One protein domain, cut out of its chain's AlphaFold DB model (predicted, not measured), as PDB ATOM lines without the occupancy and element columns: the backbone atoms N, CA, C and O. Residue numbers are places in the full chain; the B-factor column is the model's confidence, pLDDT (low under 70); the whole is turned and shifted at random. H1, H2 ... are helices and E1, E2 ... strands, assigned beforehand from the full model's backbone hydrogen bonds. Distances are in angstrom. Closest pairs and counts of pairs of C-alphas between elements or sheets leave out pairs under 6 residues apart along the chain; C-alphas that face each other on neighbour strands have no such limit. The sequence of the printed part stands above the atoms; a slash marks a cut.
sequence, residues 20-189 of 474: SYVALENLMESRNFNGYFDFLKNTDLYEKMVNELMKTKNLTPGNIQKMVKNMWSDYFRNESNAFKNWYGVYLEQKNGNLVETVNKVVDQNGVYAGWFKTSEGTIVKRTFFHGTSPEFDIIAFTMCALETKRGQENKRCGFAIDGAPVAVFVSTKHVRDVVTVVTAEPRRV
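Overview. This is residues 20 to 189 of the 474 residues of the protein "Hypothetical protein" of Bursaphelenchus okinawaensis (UniProt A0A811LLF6). A sheet of three strands, E4 E5 E6, curls round helix H6, and H3 and H4 pack beside H6 in an up-and-down bundle. A second sheet, E1 E2 E3, is only partly face to face with the first in a loose sandwich; H5 packs on it, and the helical hairpin H1 and H2 lies near the first residues of H6. The printed part has 170 residues, with six named helices and six named strands in the order H1 H2 H3 H4 H5 E1 E2 E3 H6 E4 E5 E6, mixed in class. Both sheets are meanders, each strand the antiparallel neighbour of the one before. The whole is compact, with a radius of gyration of the C-alphas of 16.2 A and spans of 47 by 36 by 35 A.

Arrangement. H1, residues 20 to 30, and H2, residues 33 to 41, form a helical hairpin at a shallow tilt of 13 degrees; their closest C-alphas, Ala 23 and Tyr 36, are 5.7 A apart. H3, residues 44 to 55, and H4, residues 61 to 75, form another at 28 degrees, closest at C-alphas Leu 45 and Met 71, 6.9 A. H5, residues 87 to 94, only just touches H1, with 3 pairs of C-alphas within 8 A, the closest Tyr 21 and Tyr 87, 7.3 A. E1, residues 98 to 107, E2, residues 111 to 118, and E3, residues 123 to 129, form successive hairpins; N 102 and O 115, 2.9 A, and N 114 and O 126, 3.0 A, are within hydrogen-bond range. H5 is on this sheet, at a height of 7.7 A, over none of its strands. H6, residues 134 to 146, touches H4 at a shallow tilt of 9 degrees, opposite ways, closest at C-alphas Val 68 and Ala 140, 6.0 A. E4, residues 154 to 161, E5, residues 164 to 175, and E6, residues 178 to 188, also form successive hairpins, with N 157 and O 168, 2.9 A, and N 169 and O 185, 2.8 A, within range. H4 and H6 are on the same face of this sheet, in two layers, helices on one face of a sheet. The two sheets' strands stand at 57 degrees; the closest C-alphas of E3 and E6, Phe 128 and Pro 186, are 5.8 A apart. In the six helices every O i to N i+4 pair is within hydrogen-bond range.

Along the chain. H1 begins at C-alpha 20 (-15.540, 72.758, 3.923). H4 measures 21.4 A from first to last C-alpha, H6 18.4 A and E5 34.9 A. E1 bends by 76 degrees at residue 102. E6, 28.6 A, bends by 59 degrees at residue 182 and ends at C-alpha 188 (3.023, 83.000, 16.348).

Size, cuts and confidence. The two C-alphas farthest apart, Lys 57 and Gly 121, are 48.1 A apart. The printed part has no cut; H4 to H5 is a long link of 11 residues. Confidence is under 70 in 58 residues, among them 68 to 88.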
ATOM      1  N   SER A  20     -16.263  71.484   4.049       64.88
ATOM      2  CA  SER A  20     -15.540  72.758   3.923       64.88
ATOM      3  C   SER A  20     -14.388  72.699   2.914       64.88
ATOM      4  O   SER A  20     -14.157  73.666   2.186       64.88
ATOM      5  N   TYR A  21     -13.713  71.552   2.791       67.81
ATOM      6  CA  TYR A  21     -12.657  71.341   1.800       67.81
ATOM      7  C   TYR A  21     -13.228  71.186   0.398       67.81
ATOM      8  O   TYR A  21     -12.742  71.835  -0.519       67.81
ATOM      9  N   VAL A  22     -14.304  70.408   0.243       69.50
ATOM     10  CA  VAL A  22     -15.003  70.266  -1.046       69.50
ATOM     11  C   VAL A  22     -15.536  71.620  -1.517       69.50
ATOM     12  O   VAL A  22     -15.412  71.975  -2.686       69.50
ATOM     13  N   ALA A  23     -16.085  72.423  -0.603       71.75
ATOM     14  CA  ALA A  23     -16.528  73.774  -0.917       71.75
ATOM     15  C   ALA A  23     -15.361  74.679  -1.354       71.75
ATOM     16  O   ALA A  23     -15.509  75.436  -2.315       71.75
ATOM     17  N   LEU A  24     -14.198  74.587  -0.696       73.75
ATOM     18  CA  LEU A  24     -13.002  75.343  -1.074       73.75
ATOM     19  C   LEU A  24     -12.410  74.876  -2.418       73.75
ATOM     20  O   LEU A  24     -11.994  75.710  -3.217       73.75
ATOM     21  N   GLU A  25     -12.394  73.573  -2.698       73.81
ATOM     22  CA  GLU A  25     -11.976  73.028  -3.997       73.81
ATOM     23  C   GLU A  25     -12.895  73.531  -5.110       73.81
ATOM     24  O   GLU A  25     -12.422  74.137  -6.071       73.81
ATOM     25  N   ASN A  26     -14.213  73.424  -4.913       76.69
ATOM     26  CA  ASN A  26     -15.206  73.973  -5.833       76.69
ATOM     27  C   ASN A  26     -15.011  75.476  -6.055       76.69
ATOM     28  O   ASN A  26     -15.106  75.940  -7.191       76.69
ATOM     29  N   LEU A  27     -14.724  76.250  -5.001       80.00
ATOM     30  CA  LEU A  27     -14.408  77.673  -5.133       80.00
ATOM     31  C   LEU A  27     -13.200  77.891  -6.049       80.00
ATOM     32  O   LEU A  27     -13.255  78.735  -6.941       80.00
ATOM     33  N   MET A  28     -12.117  77.150  -5.825       75.44
ATOM     34  CA  MET A  28     -10.866  77.309  -6.564       75.44
ATOM     35  C   MET A  28     -10.989  76.865  -8.027       75.44
ATOM     36  O   MET A  28     -10.418  77.514  -8.903       75.44
ATOM     37  N   GLU A  29     -11.755  75.808  -8.304       78.31
ATOM     38  CA  GLU A  29     -11.950  75.266  -9.653       78.31
ATOM     39  C   GLU A  29     -12.966  76.078 -10.470       78.31
ATOM     40  O   GLU A  29     -12.712  76.430 -11.621       78.31
ATOM     41  N   SER A  30     -14.108  76.428  -9.874       79.94
ATOM     42  CA  SER A  30     -15.216  77.087 -10.586       79.94
ATOM     43  C   SER A  30     -15.247  78.610 -10.443       79.94
ATOM     44  O   SER A  30     -16.039  79.275 -11.111       79.94
ATOM     45  N   ARG A  31     -14.429  79.184  -9.547       77.38
ATOM     46  CA  ARG A  31     -14.520  80.588  -9.099       77.38
ATOM     47  C   ARG A  31     -15.917  80.974  -8.593       77.38
ATOM     48  O   ARG A  31     -16.284  82.149  -8.607       77.38
ATOM     49  N   ASN A  32     -16.707  80.001  -8.132       79.69
ATOM     50  CA  ASN A  32     -18.048  80.228  -7.608       79.69
ATOM     51  C   ASN A  32     -18.004  80.745  -6.160       79.69
ATOM     52  O   ASN A  32     -18.292  80.022  -5.205       79.69
ATOM     53  N   PHE A  33     -17.661  82.025  -6.004       77.25
ATOM     54  CA  PHE A  33     -17.646  82.704  -4.703       77.25
ATOM     55  C   PHE A  33     -19.007  82.653  -4.004       77.25
ATOM     56  O   PHE A  33     -19.055  82.444  -2.796       77.25
ATOM     57  N   ASN A  34     -20.106  82.786  -4.751       77.19
ATOM     58  CA  ASN A  34     -21.453  82.755  -4.180       77.19
ATOM     59  C   ASN A  34     -21.775  81.386  -3.577       77.19
ATOM     60  O   ASN A  34     -22.195  81.323  -2.429       77.19
ATOM     61  N   GLY A  35     -21.492  80.300  -4.300       74.69
ATOM     62  CA  GLY A  35     -21.692  78.941  -3.798       74.69
ATOM     63  C   GLY A  35     -20.857  78.642  -2.554       74.69
ATOM     64  O   GLY A  35     -21.348  78.010  -1.623       74.69
ATOM     65  N   TYR A  36     -19.626  79.156  -2.490       78.12
ATOM     66  CA  TYR A  36     -18.800  79.029  -1.291       78.12
ATOM     67  C   TYR A  36     -19.342  79.841  -0.110       78.12
ATOM     68  O   TYR A  36     -19.402  79.341   1.010       78.12
ATOM     69  N   PHE A  37     -19.799  81.074  -0.342       77.25
ATOM     70  CA  PHE A  37     -20.448  81.867   0.702       77.25
ATOM     71  C   PHE A  37     -21.761  81.247   1.178       77.25
ATOM     72  O   PHE A  37     -22.055  81.304   2.368       77.25
ATOM     73  N   ASP A  38     -22.545  80.651   0.286       76.38
ATOM     74  CA  ASP A  38     -23.777  79.960   0.654       76.38
ATOM     75  C   ASP A  38     -23.485  78.667   1.416       76.38
ATOM     76  O   ASP A  38     -24.180  78.375   2.385       76.38
ATOM     77  N   PHE A  39     -22.411  77.949   1.074       80.12
ATOM     78  CA  PHE A  39     -21.888  76.881   1.922       80.12
ATOM     79  C   PHE A  39     -21.577  77.415   3.324       80.12
ATOM     80  O   PHE A  39     -22.167  76.929   4.284       80.12
ATOM     81  N   LEU A  40     -20.741  78.459   3.439       73.50
ATOM     82  CA  LEU A  40     -20.356  79.041   4.730       73.50
ATOM     83  C   LEU A  40     -21.583  79.442   5.554       73.50
ATOM     84  O   LEU A  40     -21.648  79.106   6.727       73.50
ATOM     85  N   LYS A  41     -22.592  80.093   4.963       76.75
ATOM     86  CA  LYS A  41     -23.811  80.514   5.682       76.75
ATOM     87  C   LYS A  41     -24.588  79.369   6.331       76.75
ATOM     88  O   LYS A  41     -25.297  79.611   7.301       76.75
ATOM     89  N   ASN A  42     -24.475  78.161   5.787       73.75
ATOM     90  CA  ASN A  42     -25.172  76.970   6.273       73.75
ATOM     91  C   ASN A  42     -24.340  76.159   7.279       73.75
ATOM     92  O   ASN A  42     -24.722  75.046   7.633       73.75
ATOM     93  N   THR A  43     -23.202  76.692   7.720       70.00
ATOM     94  CA  THR A  43     -22.338  76.037   8.701       70.00
ATOM     95  C   THR A  43     -22.644  76.499  10.123       70.00
ATOM     96  O   THR A  43     -22.951  77.671  10.369       70.00
ATOM     97  N   ASP A  44     -22.477  75.589  11.084       69.62
ATOM     98  CA  ASP A  44     -22.638  75.888  12.510       69.62
ATOM     99  C   ASP A  44     -21.674  76.990  12.982       69.62
ATOM    100  O   ASP A  44     -22.013  77.783  13.866       69.62
ATOM    101  N   LEU A  45     -20.466  77.067  12.407       69.62
ATOM    102  CA  LEU A  45     -19.473  78.072  12.789       69.62
ATOM    103  C   LEU A  45     -19.902  79.472  12.342       69.62
ATOM    104  O   LEU A  45     -19.774  80.427  13.111       69.62
ATOM    105  N   TYR A  46     -20.456  79.594  11.132       73.62
ATOM    106  CA  TYR A  46     -20.993  80.857  10.638       73.62
ATOM    107  C   TYR A  46     -22.227  81.297  11.426       73.62
ATOM    108  O   TYR A  46     -22.315  82.463  11.815       73.62
ATOM    109  N   GLU A  47     -23.159  80.385  11.722       73.94
ATOM    110  CA  GLU A  47     -24.340  80.704  12.531       73.94
ATOM    111  C   GLU A  47     -23.930  81.191  13.931       73.94
ATOM    112  O   GLU A  47     -24.435  82.205  14.420       73.94
ATOM    113  N   LYS A  48     -22.948  80.534  14.564       71.06
ATOM    114  CA  LYS A  48     -22.373  80.971  15.848       71.06
ATOM    115  C   LYS A  48     -21.727  82.348  15.752       71.06
ATOM    116  O   LYS A  48     -22.004  83.198  16.598       71.06
ATOM    117  N   MET A  49     -20.902  82.579  14.731       77.94
ATOM    118  CA  MET A  49     -20.290  83.882  14.477       77.94
ATOM    119  C   MET A  49     -21.371  84.966  14.390       77.94
ATOM    120  O   MET A  49     -21.304  85.947  15.126       77.94
ATOM    121  N   VAL A  50     -22.400  84.772  13.560       76.19
ATOM    122  CA  VAL A  50     -23.509  85.726  13.403       76.19
ATOM    123  C   VAL A  50     -24.259  85.934  14.717       76.19
ATOM    124  O   VAL A  50     -24.491  87.075  15.108       76.19
ATOM    125  N   ASN A  51     -24.593  84.869  15.443       71.69
ATOM    126  CA  ASN A  51     -25.299  84.969  16.720       71.69
ATOM    127  C   ASN A  51     -24.508  85.767  17.764       71.69
ATOM    128  O   ASN A  51     -25.079  86.589  18.482       71.69
ATOM    129  N   GLU A  52     -23.198  85.559  17.849       68.56
ATOM    130  CA  GLU A  52     -22.336  86.311  18.760       68.56
ATOM    131  C   GLU A  52     -22.155  87.772  18.316       68.56
ATOM    132  O   GLU A  52     -22.209  88.674  19.158       68.56
ATOM    133  N   LEU A  53     -22.050  88.037  17.007       71.19
ATOM    134  CA  LEU A  53     -22.061  89.401  16.463       71.19
ATOM    135  C   LEU A  53     -23.370  90.128  16.812       71.19
ATOM    136  O   LEU A  53     -23.335  91.269  17.261       71.19
ATOM    137  N   MET A  54     -24.517  89.456  16.678       73.12
ATOM    138  CA  MET A  54     -25.841  90.029  16.953       73.12
ATOM    139  C   MET A  54     -26.072  90.330  18.441       73.12
ATOM    140  O   MET A  54     -26.760  91.294  18.780       73.12
ATOM    141  N   LYS A  55     -25.491  89.535  19.352       68.38
ATOM    142  CA  LYS A  55     -25.540  89.795  20.805       68.38
ATOM    143  C   LYS A  55     -24.641  90.959  21.221       68.38
ATOM    144  O   LYS A  55     -24.886  91.613  22.239       68.38
ATOM    145  N   THR A  56     -23.589  91.211  20.455       62.81
ATOM    146  CA  THR A  56     -22.531  92.143  20.819       62.81
ATOM    147  C   THR A  56     -22.861  93.544  20.302       62.81
ATOM    148  O   THR A  56     -22.570  93.888  19.164       62.81
ATOM    149  N   LYS A  57     -23.436  94.402  21.162       55.78
ATOM    150  CA  LYS A  57     -23.752  95.802  20.799       55.78
ATOM    151  C   LYS A  57     -22.520  96.647  20.426       55.78
ATOM    152  O   LYS A  57     -22.693  97.663  19.767       55.78
ATOM    153  N   ASN A  58     -21.313  96.234  20.834       60.34
ATOM    154  CA  ASN A  58     -20.031  96.872  20.510       60.34
ATOM    155  C   ASN A  58     -18.957  95.812  20.214       60.34
ATOM    156  O   ASN A  58     -18.529  95.095  21.124       60.34
ATOM    157  N   LEU A  59     -18.500  95.742  18.960       62.88
ATOM    158  CA  LEU A  59     -17.388  94.898  18.509       62.88
ATOM    159  C   LEU A  59     -16.052  95.435  19.039       62.88
ATOM    160  O   LEU A  59     -15.273  96.054  18.317       62.88
ATOM    161  N   THR A  60     -15.810  95.258  20.338       64.06
ATOM    162  CA  THR A  60     -14.505  95.546  20.928       64.06
ATOM    163  C   THR A  60     -13.525  94.418  20.592       64.06
ATOM    164  O   THR A  60     -13.942  93.255  20.500       64.06
ATOM    165  N   PRO A  61     -12.222  94.718  20.468       60.59
ATOM    166  CA  PRO A  61     -11.205  93.699  20.222       60.59
ATOM    167  C   PRO A  61     -11.236  92.527  21.210       60.59
ATOM    168  O   PRO A  61     -11.086  91.368  20.833       60.59
ATOM    169  N   GLY A  62     -11.511  92.798  22.491       64.69
ATOM    170  CA  GLY A  62     -11.621  91.756  23.514       64.69
ATOM    171  C   GLY A  62     -12.785  90.783  23.284       64.69
ATOM    172  O   GLY A  62     -12.639  89.582  23.523       64.69
ATOM    173  N   ASN A  63     -13.925  91.270  22.781       66.50
ATOM    174  CA  ASN A  63     -15.081  90.426  22.474       66.50
ATOM    175  C   ASN A  63     -14.803  89.533  21.266       66.50
ATOM    176  O   ASN A  63     -15.063  88.333  21.318       66.50
ATOM    177  N   ILE A  64     -14.189  90.090  20.224       65.75
ATOM    178  CA  ILE A  64     -13.826  89.342  19.020       65.75
ATOM    179  C   ILE A  64     -12.776  88.265  19.325       65.75
ATOM    180  O   ILE A  64     -12.941  87.111  18.928       65.75
ATOM    181  N   GLN A  65     -11.747  88.585  20.113       66.81
ATOM    182  CA  GLN A  65     -10.750  87.598  20.547       66.81
ATOM    183  C   GLN A  65     -11.384  86.451  21.347       66.81
ATOM    184  O   GLN A  65     -11.032  85.284  21.160       66.81
ATOM    185  N   LYS A  66     -12.348  86.768  22.220       69.44
ATOM    186  CA  LYS A  66     -13.107  85.765  22.974       69.44
ATOM    187  C   LYS A  66     -13.969  84.898  22.053       69.44
ATOM    188  O   LYS A  66     -13.996  83.685  22.235       69.44
ATOM    189  N   MET A  67     -14.623  85.494  21.058       71.00
ATOM    190  CA  MET A  67     -15.432  84.775  20.069       71.00
ATOM    191  C   MET A  67     -14.583  83.787  19.266       71.00
ATOM    192  O   MET A  67     -14.915  82.605  19.222       71.00
ATOM    193  N   VAL A  68     -13.454  84.233  18.702       69.62
ATOM    194  CA  VAL A  68     -12.541  83.368  17.928       69.62
ATOM    195  C   VAL A  68     -12.006  82.218  18.787       69.62
ATOM    196  O   VAL A  68     -11.982  81.072  18.343       69.62
ATOM    197  N   LYS A  69     -11.663  82.486  20.053       69.00
ATOM    198  CA  LYS A  69     -11.236  81.452  21.009       69.00
ATOM    199  C   LYS A  69     -12.333  80.422  21.322       69.00
ATOM    200  O   LYS A  69     -12.047  79.229  21.442       69.00
ATOM    201  N   ASN A  70     -13.573  80.868  21.501       66.25
ATOM    202  CA  ASN A  70     -14.693  79.972  21.789       66.25
ATOM    203  C   ASN A  70     -14.996  79.081  20.576       66.25
ATOM    204  O   ASN A  70     -15.096  77.868  20.718       66.25
ATOM    205  N   MET A  71     -15.028  79.676  19.380       67.38
ATOM    206  CA  MET A  71     -15.205  78.961  18.113       67.38
ATOM    207  C   MET A  71     -14.110  77.911  17.873       67.38
ATOM    208  O   MET A  71     -14.415  76.804  17.436       67.38
ATOM    209  N   TRP A  72     -12.856  78.219  18.230       61.69
ATOM    210  CA  TRP A  72     -11.750  77.254  18.198       61.69
ATOM    211  C   TRP A  72     -12.034  76.026  19.067       61.69
ATOM    212  O   TRP A  72     -11.898  74.890  18.618       61.69
ATOM    213  N   SER A  73     -12.433  76.261  20.320       58.28
ATOM    214  CA  SER A  73     -12.596  75.195  21.313       58.28
ATOM    215  C   SER A  73     -13.677  74.189  20.914       58.28
ATOM    216  O   SER A  73     -13.508  73.002  21.179       58.28
ATOM    217  N   ASP A  74     -14.736  74.663  20.256       53.84
ATOM    218  CA  ASP A  74     -15.886  73.858  19.845       53.84
ATOM    219  C   ASP A  74     -15.636  73.046  18.560       53.84
ATOM    220  O   ASP A  74     -16.121  71.924  18.437       53.84
ATOM    221  N   TYR A  75     -14.918  73.606  17.580       50.50
ATOM    222  CA  TYR A  75     -14.832  73.029  16.229       50.50
ATOM    223  C   TYR A  75     -13.663  72.040  16.074       50.50
ATOM    224  O   TYR A  75     -13.741  71.079  15.310       50.50
ATOM    225  N   PHE A  76     -12.585  72.211  16.848       48.50
ATOM    226  CA  PHE A  76     -11.343  71.447  16.677       48.50
ATOM    227  C   PHE A  76     -11.380  70.000  17.206       48.50
ATOM    228  O   PHE A  76     -10.389  69.281  17.115       48.50
ATOM    229  N   ARG A  77     -12.497  69.533  17.779       48.50
ATOM    230  CA  ARG A  77     -12.592  68.159  18.313       48.50
ATOM    231  C   ARG A  77     -13.589  67.251  17.592       48.50
ATOM    232  O   ARG A  77     -13.646  66.080  17.936       48.50
ATOM    233  N   ASN A  78     -14.295  67.746  16.569       43.38
ATOM    234  CA  ASN A  78     -15.260  66.957  15.784       43.38
ATOM    235  C   ASN A  78     -14.709  66.440  14.436       43.38
ATOM    236  O   ASN A  78     -15.320  65.583  13.789       43.38
ATOM    237  N   GLU A  79     -13.540  66.917  13.998       41.91
ATOM    238  CA  GLU A  79     -12.861  66.396  12.809       41.91
ATOM    239  C   GLU A  79     -11.584  65.653  13.206       41.91
ATOM    240  O   GLU A  79     -10.571  66.237  13.578       41.91
ATOM    241  N   SER A  80     -11.635  64.327  13.102       40.03
ATOM    242  CA  SER A  80     -10.565  63.363  13.379       40.03
ATOM    243  C   SER A  80      -9.368  63.456  12.415       40.03
ATOM    244  O   SER A  80      -8.873  62.437  11.944       40.03
ATOM    245  N   ASN A  81      -8.917  64.658  12.049       44.44
ATOM    246  CA  ASN A  81      -7.884  64.875  11.042       44.44
ATOM    247  C   ASN A  81      -7.036  66.110  11.374       44.44
ATOM    248  O   ASN A  81      -7.145  67.146  10.723       44.44
ATOM    249  N   ALA A  82      -6.109  65.972  12.321       40.12
ATOM    250  CA  ALA A  82      -5.072  66.966  12.622       40.12
ATOM    251  C   ALA A  82      -4.038  67.164  11.478       40.12
ATOM    252  O   ALA A  82      -2.866  67.423  11.726       40.12
ATOM    253  N   PHE A  83      -4.443  67.034  10.210       46.16
ATOM    254  CA  PHE A  83      -3.580  67.138   9.030       46.16
ATOM    255  C   PHE A  83      -4.250  67.885   7.869       46.16
ATOM    256  O   PHE A  83      -4.162  67.448   6.728       46.16
ATOM    257  N   LYS A  84      -4.975  68.987   8.110       51.38
ATOM    258  CA  LYS A  84      -5.819  69.569   7.041       51.38
ATOM    259  C   LYS A  84      -5.888  71.091   6.944       51.38
ATOM    260  O   LYS A  84      -6.860  71.609   6.430       51.38
ATOM    261  N   ASN A  85      -4.825  71.816   7.276       52.75
ATOM    262  CA  ASN A  85      -4.710  73.222   6.842       52.75
ATOM    263  C   ASN A  85      -3.697  73.446   5.700       52.75
ATOM    264  O   ASN A  85      -3.358  74.558   5.309       52.75
ATOM    265  N   TRP A  86      -3.283  72.333   5.097       58.69
ATOM    266  CA  TRP A  86      -2.484  72.272   3.880       58.69
ATOM    267  C   TRP A  86      -3.307  72.426   2.609       58.69
ATOM    268  O   TRP A  86      -2.724  72.520   1.540       58.69
ATOM    269  N   TYR A  87      -4.639  72.408   2.681       65.50
ATOM    270  CA  TYR A  87      -5.455  72.156   1.495       65.50
ATOM    271  C   TYR A  87      -5.382  73.282   0.455       65.50
ATOM    272  O   TYR A  87      -5.274  73.002  -0.729       65.50
ATOM    273  N   GLY A  88      -5.309  74.549   0.876       69.88
ATOM    274  CA  GLY A  88      -5.029  75.654  -0.052       69.88
ATOM    275  C   GLY A  88      -3.656  75.525  -0.727       69.88
ATOM    276  O   GLY A  88      -3.541  75.703  -1.935       69.88
ATOM    277  N   VAL A  89      -2.628  75.126   0.032       73.69
ATOM    278  CA  VAL A  89      -1.279  74.857  -0.500       73.69
ATOM    279  C   VAL A  89      -1.302  73.666  -1.463       73.69
ATOM    280  O   VAL A  89      -0.719  73.749  -2.536       73.69
ATOM    281  N   TYR A  90      -2.017  72.594  -1.117       73.44
ATOM    282  CA  TYR A  90      -2.234  71.427  -1.967       73.44
ATOM    283  C   TYR A  90      -2.925  71.804  -3.275       73.44
ATOM    284  O   TYR A  90      -2.445  71.415  -4.330       73.44
ATOM    285  N   LEU A  91      -4.002  72.594  -3.235       72.44
ATOM    286  CA  LEU A  91      -4.699  73.048  -4.440       72.44
ATOM    287  C   LEU A  91      -3.798  73.938  -5.304       72.44
ATOM    288  O   LEU A  91      -3.777  73.792  -6.524       72.44
ATOM    289  N   GLU A  92      -3.007  74.829  -4.699       78.00
ATOM    290  CA  GLU A  92      -2.012  75.612  -5.436       78.00
ATOM    291  C   GLU A  92      -0.916  74.721  -6.055       78.00
ATOM    292  O   GLU A  92      -0.471  75.005  -7.165       78.00
ATOM    293  N   GLN A  93      -0.506  73.636  -5.389       77.44
ATOM    294  CA  GLN A  93       0.428  72.649  -5.943       77.44
ATOM    295  C   GLN A  93      -0.207  71.826  -7.079       77.44
ATOM    296  O   GLN A  93       0.382  71.716  -8.153       77.44
ATOM    297  N   LYS A  94      -1.431  71.316  -6.884       76.00
ATOM    298  CA  LYS A  94      -2.244  70.575  -7.869       76.00
ATOM    299  C   LYS A  94      -2.449  71.393  -9.146       76.00
ATOM    300  O   LYS A  94      -2.320  70.866 -10.244       76.00
ATOM    301  N   ASN A  95      -2.689  72.697  -9.000       78.50
ATOM    302  CA  ASN A  95      -2.896  73.624 -10.115       78.50
ATOM    303  C   ASN A  95      -1.586  74.171 -10.712       78.50
ATOM    304  O   ASN A  95      -1.629  75.043 -11.578       78.50
ATOM    305  N   GLY A  96      -0.423  73.701 -10.249       79.88
ATOM    306  CA  GLY A  96       0.888  74.101 -10.763       79.88
ATOM    307  C   GLY A  96       1.341  75.508 -10.361       79.88
ATOM    308  O   GLY A  96       2.359  75.976 -10.859       79.88
ATOM    309  N   ASN A  97       0.630  76.188  -9.458       82.62
ATOM    310  CA  ASN A  97       0.989  77.527  -8.977       82.62
ATOM    311  C   ASN A  97       2.153  77.491  -7.979       82.62
ATOM    312  O   ASN A  97       2.952  78.427  -7.940       82.62
ATOM    313  N   LEU A  98       2.265  76.415  -7.195       82.25
ATOM    314  CA  LEU A  98       3.401  76.129  -6.317       82.25
ATOM    315  C   LEU A  98       4.095  74.851  -6.790       82.25
ATOM    316  O   LEU A  98       3.488  73.788  -6.812       82.25
ATOM    317  N   VAL A  99       5.370  74.946  -7.158       73.69
ATOM    318  CA  VAL A  99       6.078  73.862  -7.863       73.69
ATOM    319  C   VAL A  99       7.112  73.141  -7.002       73.69
ATOM    320  O   VAL A  99       7.435  71.990  -7.267       73.69
ATOM    321  N   GLU A 100       7.630  73.790  -5.958       69.38
ATOM    322  CA  GLU A 100       8.698  73.228  -5.127       69.38
ATOM    323  C   GLU A 100       8.650  73.802  -3.708       69.38
ATOM    324  O   GLU A 100       8.328  74.975  -3.507       69.38
ATOM    325  N   THR A 101       8.998  72.997  -2.705       67.81
ATOM    326  CA  THR A 101       9.204  73.478  -1.334       67.81
ATOM    327  C   THR A 101      10.671  73.835  -1.143       67.81
ATOM    328  O   THR A 101      11.538  72.978  -1.253       67.81
ATOM    329  N   VAL A 102      10.946  75.100  -0.825       66.06
ATOM    330  CA  VAL A 102      12.318  75.627  -0.745       66.06
ATOM    331  C   VAL A 102      12.925  75.423   0.646       66.06
ATOM    332  O   VAL A 102      14.132  75.257   0.767       66.06
ATOM    333  N   ASN A 103      12.103  75.419   1.705       63.75
ATOM    334  CA  ASN A 103      12.550  75.242   3.092       63.75
ATOM    335  C   ASN A 103      11.586  74.382   3.913       63.75
ATOM    336  O   ASN A 103      10.396  74.285   3.612       63.75
ATOM    337  N   LYS A 104      12.106  73.820   5.011       61.19
ATOM    338  CA  LYS A 104      11.344  72.990   5.947       61.19
ATOM    339  C   LYS A 104      10.144  73.751   6.510       61.19
ATOM    340  O   LYS A 104      10.244  74.904   6.925       61.19
ATOM    341  N   VAL A 105       9.025  73.049   6.557       62.50
ATOM    342  CA  VAL A 105       7.830  73.443   7.286       62.50
ATOM    343  C   VAL A 105       8.158  73.505   8.775       62.50
ATOM    344  O   VAL A 105       8.611  72.512   9.347       62.50
ATOM    345  N   VAL A 106       7.916  74.650   9.408       58.03
ATOM    346  CA  VAL A 106       8.142  74.821  10.848       58.03
ATOM    347  C   VAL A 106       6.800  74.980  11.548       58.03
ATOM    348  O   VAL A 106       6.070  75.930  11.261       58.03
ATOM    349  N   ASP A 107       6.497  74.064  12.470       60.06
ATOM    350  CA  ASP A 107       5.435  74.259  13.459       60.06
ATOM    351  C   ASP A 107       5.893  75.307  14.478       60.06
ATOM    352  O   ASP A 107       6.964  75.205  15.082       60.06
ATOM    353  N   GLN A 108       5.090  76.349  14.640       59.19
ATOM    354  CA  GLN A 108       5.305  77.441  15.574       59.19
ATOM    355  C   GLN A 108       4.270  77.396  16.707       59.19
ATOM    356  O   GLN A 108       3.723  78.435  17.074       59.19
ATOM    357  N   ASN A 109       4.030  76.206  17.270       60.00
ATOM    358  CA  ASN A 109       3.060  75.943  18.337       60.00
ATOM    359  C   ASN A 109       1.648  76.392  17.936       60.00
ATOM    360  O   ASN A 109       1.083  77.302  18.542       60.00
ATOM    361  N   GLY A 110       1.101  75.783  16.880       63.03
ATOM    362  CA  GLY A 110      -0.271  76.050  16.428       63.03
ATOM    363  C   GLY A 110      -0.383  76.961  15.200       63.03
ATOM    364  O   GLY A 110      -1.487  77.214  14.726       63.03
ATOM    365  N   VAL A 111       0.741  77.421  14.641       71.12
ATOM    366  CA  VAL A 111       0.814  78.076  13.321       71.12
ATOM    367  C   VAL A 111       1.945  77.441  12.534       71.12
ATOM    368  O   VAL A 111       3.074  77.378  13.010       71.12
ATOM    369  N   TYR A 112       1.664  77.009  11.315       72.12
ATOM    370  CA  TYR A 112       2.668  76.448  10.420       72.12
ATOM    371  C   TYR A 112       3.147  77.516   9.450       72.12
ATOM    372  O   TYR A 112       2.369  78.363   9.011       72.12
ATOM    373  N   ALA A 113       4.434  77.478   9.113       74.00
ATOM    374  CA  ALA A 113       5.022  78.316   8.077       74.00
ATOM    375  C   ALA A 113       5.852  77.468   7.106       74.00
ATOM    376  O   ALA A 113       6.698  76.683   7.540       74.00
ATOM    377  N   GLY A 114       5.633  77.658   5.805       76.19
ATOM    378  CA  GLY A 114       6.405  77.023   4.734       76.19
ATOM    379  C   GLY A 114       6.804  78.020   3.645       76.19
ATOM    380  O   GLY A 114       6.127  79.033   3.450       76.19
ATOM    381  N   TRP A 115       7.905  77.735   2.944       82.44
ATOM    382  CA  TRP A 115       8.375  78.516   1.796       82.44
ATOM    383  C   TRP A 115       8.296  77.675   0.534       82.44
ATOM    384  O   TRP A 115       8.831  76.567   0.481       82.44
ATOM    385  N   PHE A 116       7.660  78.239  -0.480       82.94
ATOM    386  CA  PHE A 116       7.359  77.570  -1.732       82.94
ATOM    387  C   PHE A 116       7.876  78.400  -2.891       82.94
ATOM    388  O   PHE A 116       7.856  79.627  -2.839       82.94
ATOM    389  N   LYS A 117       8.332  77.732  -3.938       84.00
ATOM    390  CA  LYS A 117       8.644  78.354  -5.214       84.00
ATOM    391  C   LYS A 117       7.384  78.332  -6.071       84.00
ATOM    392  O   LYS A 117       6.753  77.283  -6.202       84.00
ATOM    393  N   THR A 118       7.010  79.477  -6.623       85.62
ATOM    394  CA  THR A 118       5.912  79.571  -7.587       85.62
ATOM    395  C   THR A 118       6.355  79.079  -8.963       85.62
ATOM    396  O   THR A 118       7.557  78.963  -9.225       85.62
ATOM    397  N   SER A 119       5.405  78.827  -9.866       84.00
ATOM    398  CA  SER A 119       5.686  78.535 -11.285       84.00
ATOM    399  C   SER A 119       6.556  79.598 -11.967       84.00
ATOM    400  O   SER A 119       7.356  79.279 -12.841       84.00
ATOM    401  N   GLU A 120       6.464  80.848 -11.518       86.38
ATOM    402  CA  GLU A 120       7.260  81.986 -12.000       86.38
ATOM    403  C   GLU A 120       8.653  82.081 -11.348       86.38
ATOM    404  O   GLU A 120       9.411  83.013 -11.602       86.38
ATOM    405  N   GLY A 121       9.008  81.137 -10.470       82.75
ATOM    406  CA  GLY A 121      10.302  81.100  -9.788       82.75
ATOM    407  C   GLY A 121      10.411  82.001  -8.556       82.75
ATOM    408  O   GLY A 121      11.483  82.068  -7.955       82.75
ATOM    409  N   THR A 122       9.323  82.653  -8.137       86.31
ATOM    410  CA  THR A 122       9.301  83.506  -6.942       86.31
ATOM    411  C   THR A 122       9.180  82.658  -5.680       86.31
ATOM    412  O   THR A 122       8.385  81.723  -5.626       86.31
ATOM    413  N   ILE A 123       9.936  82.995  -4.633       82.56
ATOM    414  CA  ILE A 123       9.801  82.340  -3.328       82.56
ATOM    415  C   ILE A 123       8.711  83.050  -2.527       82.56
ATOM    416  O   ILE A 123       8.828  84.232  -2.208       82.56
ATOM    417  N   VAL A 124       7.676  82.308  -2.152       81.12
ATOM    418  CA  VAL A 124       6.549  82.793  -1.360       81.12
ATOM    419  C   VAL A 124       6.460  82.060  -0.029       81.12
ATOM    420  O   VAL A 124       6.662  80.850   0.060       81.12
ATOM    421  N   LYS A 125       6.138  82.802   1.032       82.38
ATOM    422  CA  LYS A 125       5.828  82.236   2.346       82.38
ATOM    423  C   LYS A 125       4.324  81.969   2.437       82.38
ATOM    424  O   LYS A 125       3.523  82.801   2.012       82.38
ATOM    425  N   ARG A 126       3.939  80.835   3.018       80.31
ATOM    426  CA  ARG A 126       2.556  80.529   3.410       80.31
ATOM    427  C   ARG A 126       2.510  80.274   4.908       80.31
ATOM    428  O   ARG A 126       3.388  79.585   5.432       80.31
ATOM    429  N   THR A 127       1.515  80.845   5.582       78.56
ATOM    430  CA  THR A 127       1.225  80.564   6.988       78.56
ATOM    431  C   THR A 127      -0.238  80.209   7.168       78.56
ATOM    432  O   THR A 127      -1.097  80.731   6.462       78.56
ATOM    433  N   PHE A 128      -0.515  79.306   8.098       76.19
ATOM    434  CA  PHE A 128      -1.864  78.821   8.374       76.19
ATOM    435  C   PHE A 128      -1.947  78.291   9.805       76.19
ATOM    436  O   PHE A 128      -0.928  77.910  10.396       76.19
ATOM    437  N   PHE A 129      -3.146  78.298  10.384       73.38
ATOM    438  CA  PHE A 129      -3.354  77.723  11.709       73.38
ATOM    439  C   PHE A 129      -3.185  76.205  11.651       73.38
ATOM    440  O   PHE A 129      -3.553  75.553  10.677       73.38
ATOM    441  N   HIS A 130      -2.577  75.611  12.667       67.88
ATOM    442  CA  HIS A 130      -2.479  74.161  12.712       67.88
ATOM    443  C   HIS A 130      -3.863  73.552  12.924       67.88
ATOM    444  O   HIS A 130      -4.542  73.939  13.865       67.88
ATOM    445  N   GLY A 131      -4.235  72.593  12.067       61.31
ATOM    446  CA  GLY A 131      -5.412  71.723  12.177       61.31
ATOM    447  C   GLY A 131      -6.791  72.393  12.124       61.31
ATOM    448  O   GLY A 131      -7.772  71.743  12.465       61.31
ATOM    449  N   THR A 132      -6.890  73.657  11.711       67.06
ATOM    450  CA  THR A 132      -8.186  74.320  11.504       67.06
ATOM    451  C   THR A 132      -8.798  73.946  10.160       67.06
ATOM    452  O   THR A 132      -8.113  73.435   9.269       67.06
ATOM    453  N   SER A 133     -10.101  74.208  10.020       70.06
ATOM    454  CA  SER A 133     -10.787  74.173   8.730       70.06
ATOM    455  C   SER A 133     -10.623  75.506   7.983       70.06
ATOM    456  O   SER A 133     -10.472  76.557   8.617       70.06
ATOM    457  N   PRO A 134     -10.746  75.510   6.641       73.12
ATOM    458  CA  PRO A 134     -10.803  76.741   5.850       73.12
ATOM    459  C   PRO A 134     -11.878  77.726   6.322       73.12
ATOM    460  O   PRO A 134     -11.709  78.942   6.255       73.12
ATOM    461  N   GLU A 135     -12.988  77.184   6.815       74.25
ATOM    462  CA  GLU A 135     -14.115  77.921   7.376       74.25
ATOM    463  C   GLU A 135     -13.714  78.692   8.643       74.25
ATOM    464  O   GLU A 135     -14.001  79.886   8.753       74.25
ATOM    465  N   PHE A 136     -12.978  78.050   9.558       77.12
ATOM    466  CA  PHE A 136     -12.441  78.713  10.745       77.12
ATOM    467  C   PHE A 136     -11.461  79.828  10.378       77.12
ATOM    468  O   PHE A 136     -11.558  80.925  10.929       77.12
ATOM    469  N   ASP A 137     -10.542  79.573   9.443       78.06
ATOM    470  CA  ASP A 137      -9.544  80.558   9.021       78.06
ATOM    471  C   ASP A 137     -10.221  81.817   8.470       78.06
ATOM    472  O   ASP A 137      -9.925  82.929   8.911       78.06
ATOM    473  N   ILE A 138     -11.205  81.648   7.581       80.50
ATOM    474  CA  ILE A 138     -11.986  82.764   7.037       80.50
ATOM    475  C   ILE A 138     -12.705  83.528   8.139       80.50
ATOM    476  O   ILE A 138     -12.622  84.754   8.163       80.50
ATOM    477  N   ILE A 139     -13.362  82.840   9.073       80.81
ATOM    478  CA  ILE A 139     -14.067  83.499  10.174       80.81
ATOM    479  C   ILE A 139     -13.087  84.268  11.066       80.81
ATOM    480  O   ILE A 139     -13.339  85.431  11.379       80.81
ATOM    481  N   ALA A 140     -11.944  83.684  11.429       81.19
ATOM    482  CA  ALA A 140     -10.922  84.353  12.233       81.19
ATOM    483  C   ALA A 140     -10.364  85.601  11.526       81.19
ATOM    484  O   ALA A 140     -10.178  86.648  12.155       81.19
ATOM    485  N   PHE A 141     -10.139  85.520  10.211       87.38
ATOM    486  CA  PHE A 141      -9.679  86.648   9.402       87.38
ATOM    487  C   PHE A 141     -10.752  87.730   9.275       87.38
ATOM    488  O   PHE A 141     -10.451  88.907   9.469       87.38
ATOM    489  N   THR A 142     -12.005  87.351   9.007       86.31
ATOM    490  CA  THR A 142     -13.145  88.273   8.933       86.31
ATOM    491  C   THR A 142     -13.347  88.991  10.260       86.31
ATOM    492  O   THR A 142     -13.447  90.212  10.282       86.31
ATOM    493  N   MET A 143     -13.338  88.261  11.371       83.81
ATOM    494  CA  MET A 143     -13.478  88.837  12.704       83.81
ATOM    495  C   MET A 143     -12.386  89.861  13.000       83.81
ATOM    496  O   MET A 143     -12.694  90.974  13.414       83.81
ATOM    497  N   CYS A 144     -11.129  89.540  12.694       85.56
ATOM    498  CA  CYS A 144     -10.045  90.500  12.871       85.56
ATOM    499  C   CYS A 144     -10.168  91.718  11.937       85.56
ATOM    500  O   CYS A 144      -9.852  92.843  12.321       85.56
ATOM    501  N   ALA A 145     -10.654  91.515  10.711       88.00
ATOM    502  CA  ALA A 145     -10.874  92.589   9.750       88.00
ATOM    503  C   ALA A 145     -11.985  93.556  10.176       88.00
ATOM    504  O   ALA A 145     -11.873  94.749   9.918       88.00
ATOM    505  N   LEU A 146     -13.024  93.080  10.864       85.19
ATOM    506  CA  LEU A 146     -14.099  93.938  11.375       85.19
ATOM    507  C   LEU A 146     -13.644  94.888  12.493       85.19
ATOM    508  O   LEU A 146     -14.337  95.860  12.781       85.19
ATOM    509  N   GLU A 147     -12.481  94.652  13.105       81.19
ATOM    510  CA  GLU A 147     -11.886  95.583  14.071       81.19
ATOM    511  C   GLU A 147     -11.169  96.771  13.414       81.19
ATOM    512  O   GLU A 147     -10.786  97.719  14.109       81.19
ATOM    513  N   THR A 148     -10.935  96.732  12.098       83.75
ATOM    514  CA  THR A 148     -10.259  97.830  11.409       83.75
ATOM    515  C   THR A 148     -11.192  99.018  11.222       83.75
ATOM    516  O   THR A 148     -12.416  98.904  11.168       83.75
ATOM    517  N   LYS A 149     -10.603 100.208  11.125       84.44
ATOM    518  CA  LYS A 149     -11.340 101.456  10.900       84.44
ATOM    519  C   LYS A 149     -10.723 102.191   9.728       84.44
ATOM    520  O   LYS A 149      -9.544 102.015   9.424       84.44
ATOM    521  N   ARG A 150     -11.490 103.075   9.091       82.75
ATOM    522  CA  ARG A 150     -10.954 103.960   8.052       82.75
ATOM    523  C   ARG A 150      -9.777 104.772   8.615       82.75
ATOM    524  O   ARG A 150      -9.918 105.436   9.638       82.75
ATOM    525  N   GLY A 151      -8.617 104.694   7.960       81.75
ATOM    526  CA  GLY A 151      -7.357 105.287   8.441       81.75
ATOM    527  C   GLY A 151      -6.553 104.414   9.420       81.75
ATOM    528  O   GLY A 151      -5.424 104.759   9.751       81.75
ATOM    529  N   GLN A 152      -7.096 103.271   9.850       84.62
ATOM    530  CA  GLN A 152      -6.439 102.229  10.649       84.62
ATOM    531  C   GLN A 152      -6.679 100.866   9.989       84.62
ATOM    532  O   GLN A 152      -7.391 100.002  10.498       84.62
ATOM    533  N   GLU A 153      -6.107 100.718   8.801       86.62
ATOM    534  CA  GLU A 153      -6.404  99.624   7.875       86.62
ATOM    535  C   GLU A 153      -5.636  98.331   8.169       86.62
ATOM    536  O   GLU A 153      -5.990  97.278   7.642       86.62
ATOM    537  N   ASN A 154      -4.625  98.391   9.041       85.56
ATOM    538  CA  ASN A 154      -3.852  97.239   9.492       85.56
ATOM    539  C   ASN A 154      -4.182  96.927  10.950       85.56
ATOM    540  O   ASN A 154      -4.132  97.819  11.800       85.56
ATOM    541  N   LYS A 155      -4.457  95.658  11.257       84.62
ATOM    542  CA  LYS A 155      -4.781  95.222  12.618       84.62
ATOM    543  C   LYS A 155      -4.134  93.885  12.938       84.62
ATOM    544  O   LYS A 155      -3.926  93.031  12.078       84.62
ATOM    545  N   ARG A 156      -3.792  93.737  14.215       85.31
ATOM    546  CA  ARG A 156      -3.311  92.503  14.823       85.31
ATOM    547  C   ARG A 156      -4.334  92.073  15.865       85.31
ATOM    548  O   ARG A 156      -4.540  92.809  16.825       85.31
ATOM    549  N   CYS A 157      -4.886  90.877  15.717       82.06
ATOM    550  CA  CYS A 157      -5.824  90.301  16.678       82.06
ATOM    551  C   CYS A 157      -5.181  89.072  17.307       82.06
ATOM    552  O   CYS A 157      -4.995  88.049  16.648       82.06
ATOM    553  N   GLY A 158      -4.751  89.211  18.560       78.06
ATOM    554  CA  GLY A 158      -4.072  88.150  19.296       78.06
ATOM    555  C   GLY A 158      -5.054  87.281  20.069       78.06
ATOM    556  O   GLY A 158      -5.947  87.801  20.721       78.06
ATOM    557  N   PHE A 159      -4.860  85.970  20.058       73.69
ATOM    558  CA  PHE A 159      -5.614  85.036  20.892       73.69
ATOM    559  C   PHE A 159      -4.749  83.826  21.252       73.69
ATOM    560  O   PHE A 159      -3.634  83.670  20.760       73.69
ATOM    561  N   ALA A 160      -5.223  82.995  22.177       66.19
ATOM    562  CA  ALA A 160      -4.525  81.775  22.563       66.19
ATOM    563  C   ALA A 160      -5.185  80.565  21.896       66.19
ATOM    564  O   ALA A 160      -6.386  80.360  22.073       66.19
ATOM    565  N   ILE A 161      -4.387  79.772  21.185       63.59
ATOM    566  CA  ILE A 161      -4.742  78.454  20.651       63.59
ATOM    567  C   ILE A 161      -4.020  77.420  21.512       63.59
ATOM    568  O   ILE A 161      -2.798  77.468  21.600       63.59
ATOM    569  N   ASP A 162      -4.752  76.531  22.187       59.31
ATOM    570  CA  ASP A 162      -4.180  75.473  23.044       59.31
ATOM    571  C   ASP A 162      -3.100  75.980  24.027       59.31
ATOM    572  O   ASP A 162      -2.072  75.354  24.265       59.31
ATOM    573  N   GLY A 163      -3.313  77.178  24.581       59.84
ATOM    574  CA  GLY A 163      -2.373  77.843  25.491       59.84
ATOM    575  C   GLY A 163      -1.200  78.559  24.807       59.84
ATOM    576  O   GLY A 163      -0.526  79.363  25.453       59.84
ATOM    577  N   ALA A 164      -0.985  78.355  23.506       64.38
ATOM    578  CA  ALA A 164       0.017  79.060  22.719       64.38
ATOM    579  C   ALA A 164      -0.515  80.416  22.205       64.38
ATOM    580  O   ALA A 164      -1.584  80.484  21.591       64.38
ATOM    581  N   PRO A 165       0.214  81.524  22.430       73.44
ATOM    582  CA  PRO A 165      -0.175  82.831  21.919       73.44
ATOM    583  C   PRO A 165       0.051  82.934  20.401       73.44
ATOM    584  O   PRO A 165       1.175  82.853  19.896       73.44
ATOM    585  N   VAL A 166      -1.033  83.184  19.675       78.50
ATOM    586  CA  VAL A 166      -1.064  83.405  18.225       78.50
ATOM    587  C   VAL A 166      -1.701  84.757  17.912       78.50
ATOM    588  O   VAL A 166      -2.324  85.387  18.768       78.50
ATOM    589  N   ALA A 167      -1.534  85.247  16.689       82.19
ATOM    590  CA  ALA A 167      -2.275  86.403  16.213       82.19
ATOM    591  C   ALA A 167      -2.573  86.313  14.721       82.19
ATOM    592  O   ALA A 167      -1.744  85.833  13.948       82.19
ATOM    593  N   VAL A 168      -3.725  86.847  14.324       86.50
ATOM    594  CA  VAL A 168      -4.027  87.167  12.929       86.50
ATOM    595  C   VAL A 168      -3.556  88.587  12.654       86.50
ATOM    596  O   VAL A 168      -3.844  89.506  13.420       86.50
ATOM    597  N   PHE A 169      -2.838  88.762  11.554       86.06
ATOM    598  CA  PHE A 169      -2.498  90.058  10.993       86.06
ATOM    599  C   PHE A 169      -3.347  90.259   9.749       86.06
ATOM    600  O   PHE A 169      -3.255  89.460   8.821       86.06
ATOM    601  N   VAL A 170      -4.168  91.305   9.740       89.44
ATOM    602  CA  VAL A 170      -4.996  91.669   8.590       89.44
ATOM    603  C   VAL A 170      -4.631  93.050   8.075       89.44
ATOM    604  O   VAL A 170      -4.356  93.967   8.854       89.44
ATOM    605  N   SER A 171      -4.681  93.196   6.757       89.56
ATOM    606  CA  SER A 171      -4.754  94.478   6.074       89.56
ATOM    607  C   SER A 171      -6.090  94.564   5.351       89.56
ATOM    608  O   SER A 171      -6.535  93.596   4.732       89.56
ATOM    609  N   THR A 172      -6.747  95.712   5.445       91.88
ATOM    610  CA  THR A 172      -8.101  95.922   4.930       91.88
ATOM    611  C   THR A 172      -8.182  97.183   4.086       91.88
ATOM    612  O   THR A 172      -7.395  98.105   4.255       91.88
ATOM    613  N   LYS A 173      -9.163  97.246   3.191       90.56
ATOM    614  CA  LYS A 173      -9.518  98.454   2.450       90.56
ATOM    615  C   LYS A 173     -10.963  98.813   2.746       90.56
ATOM    616  O   LYS A 173     -11.849  97.970   2.607       90.56
ATOM    617  N   HIS A 174     -11.191 100.066   3.121       88.50
ATOM    618  CA  HIS A 174     -12.524 100.581   3.431       88.50
ATOM    619  C   HIS A 174     -13.091 101.326   2.222       88.50
ATOM    620  O   HIS A 174     -12.544 102.345   1.796       88.50
ATOM    621  N   VAL A 175     -14.195 100.829   1.665       85.88
ATOM    622  CA  VAL A 175     -14.922 101.492   0.573       85.88
ATOM    623  C   VAL A 175     -16.387 101.615   0.968       85.88
ATOM    624  O   VAL A 175     -17.115 100.627   0.980       85.88
ATOM    625  N   ARG A 176     -16.829 102.846   1.265       83.25
ATOM    626  CA  ARG A 176     -18.146 103.110   1.876       83.25
ATOM    627  C   ARG A 176     -18.294 102.273   3.157       83.25
ATOM    628  O   ARG A 176     -17.400 102.335   3.995       83.25
ATOM    629  N   ASP A 177     -19.358 101.482   3.263       78.25
ATOM    630  CA  ASP A 177     -19.655 100.619   4.411       78.25
ATOM    631  C   ASP A 177     -19.091  99.194   4.251       78.25
ATOM    632  O   ASP A 177     -19.442  98.290   5.003       78.25
ATOM    633  N   VAL A 178     -18.225  98.972   3.253       80.19
ATOM    634  CA  VAL A 178     -17.631  97.663   2.969       80.19
ATOM    635  C   VAL A 178     -16.172  97.639   3.411       80.19
ATOM    636  O   VAL A 178     -15.347  98.427   2.939       80.19
ATOM    637  N   VAL A 179     -15.848  96.674   4.273       85.88
ATOM    638  CA  VAL A 179     -14.475  96.332   4.656       85.88
ATOM    639  C   VAL A 179     -14.024  95.145   3.814       85.88
ATOM    640  O   VAL A 179     -14.582  94.056   3.907       85.88
ATOM    641  N   THR A 180     -13.015  95.353   2.972       87.12
ATOM    642  CA  THR A 180     -12.431  94.293   2.140       87.12
ATOM    643  C   THR A 180     -11.114  93.836   2.745       87.12
ATOM    644  O   THR A 180     -10.230  94.663   2.957       87.12
ATOM    645  N   VAL A 181     -10.954  92.537   2.995       87.25
ATOM    646  CA  VAL A 181      -9.665  91.961   3.407       87.25
ATOM    647  C   VAL A 181      -8.726  91.940   2.202       87.25
ATOM    648  O   VAL A 181      -9.054  91.362   1.171       87.25
ATOM    649  N   VAL A 182      -7.572  92.593   2.329       85.62
ATOM    650  CA  VAL A 182      -6.521  92.639   1.301       85.62
ATOM    651  C   VAL A 182      -5.487  91.555   1.569       85.62
ATOM    652  O   VAL A 182      -5.116  90.808   0.670       85.62
ATOM    653  N   THR A 183      -5.041  91.448   2.819       83.19
ATOM    654  CA  THR A 183      -4.165  90.372   3.279       83.19
ATOM    655  C   THR A 183      -4.627  89.893   4.645       83.19
ATOM    656  O   THR A 183      -5.120  90.678   5.456       83.19
ATOM    657  N   ALA A 184      -4.469  88.599   4.900       86.38
ATOM    658  CA  ALA A 184      -4.662  88.008   6.210       86.38
ATOM    659  C   ALA A 184      -3.646  86.885   6.396       86.38
ATOM    660  O   ALA A 184      -3.480  86.045   5.513       86.38
ATOM    661  N   GLU A 185      -2.946  86.884   7.524       84.69
ATOM    662  CA  GLU A 185      -2.001  85.824   7.847       84.69
ATOM    663  C   GLU A 185      -1.973  85.535   9.354       84.69
ATOM    664  O   GLU A 185      -1.897  86.462  10.172       84.69
ATOM    665  N   PRO A 186      -1.993  84.257   9.760       84.62
ATOM    666  CA  PRO A 186      -1.708  83.886  11.132       84.62
ATOM    667  C   PRO A 186      -0.199  83.889  11.383       84.62
ATOM    668  O   PRO A 186       0.606  83.505  10.527       84.62
ATOM    669  N   ARG A 187       0.198  84.304  12.586       81.19
ATOM    670  CA  ARG A 187       1.582  84.254  13.068       81.19
ATOM    671  C   ARG A 187       1.620  83.857  14.538       81.19
ATOM    672  O   ARG A 187       0.771  84.272  15.329       81.19
ATOM    673  N   ARG A 188       2.668  83.133  14.933       75.19
ATOM    674  CA  ARG A 188       3.023  83.000  16.348       75.19
ATOM    675  C   ARG A 188       3.428  84.365  16.902       75.19
ATOM    676  O   ARG A 188       4.124  85.133  16.234       75.19
ATOM    677  N   VAL A 189       3.043  84.651  18.141       72.69
ATOM    678  CA  VAL A 189       3.505  85.837  18.870       72.69
ATOM    679  C   VAL A 189       4.099  85.422  20.210       72.69
ATOM    680  O   VAL A 189       3.683  84.432  20.787       72.69
TER     681      VAL A 189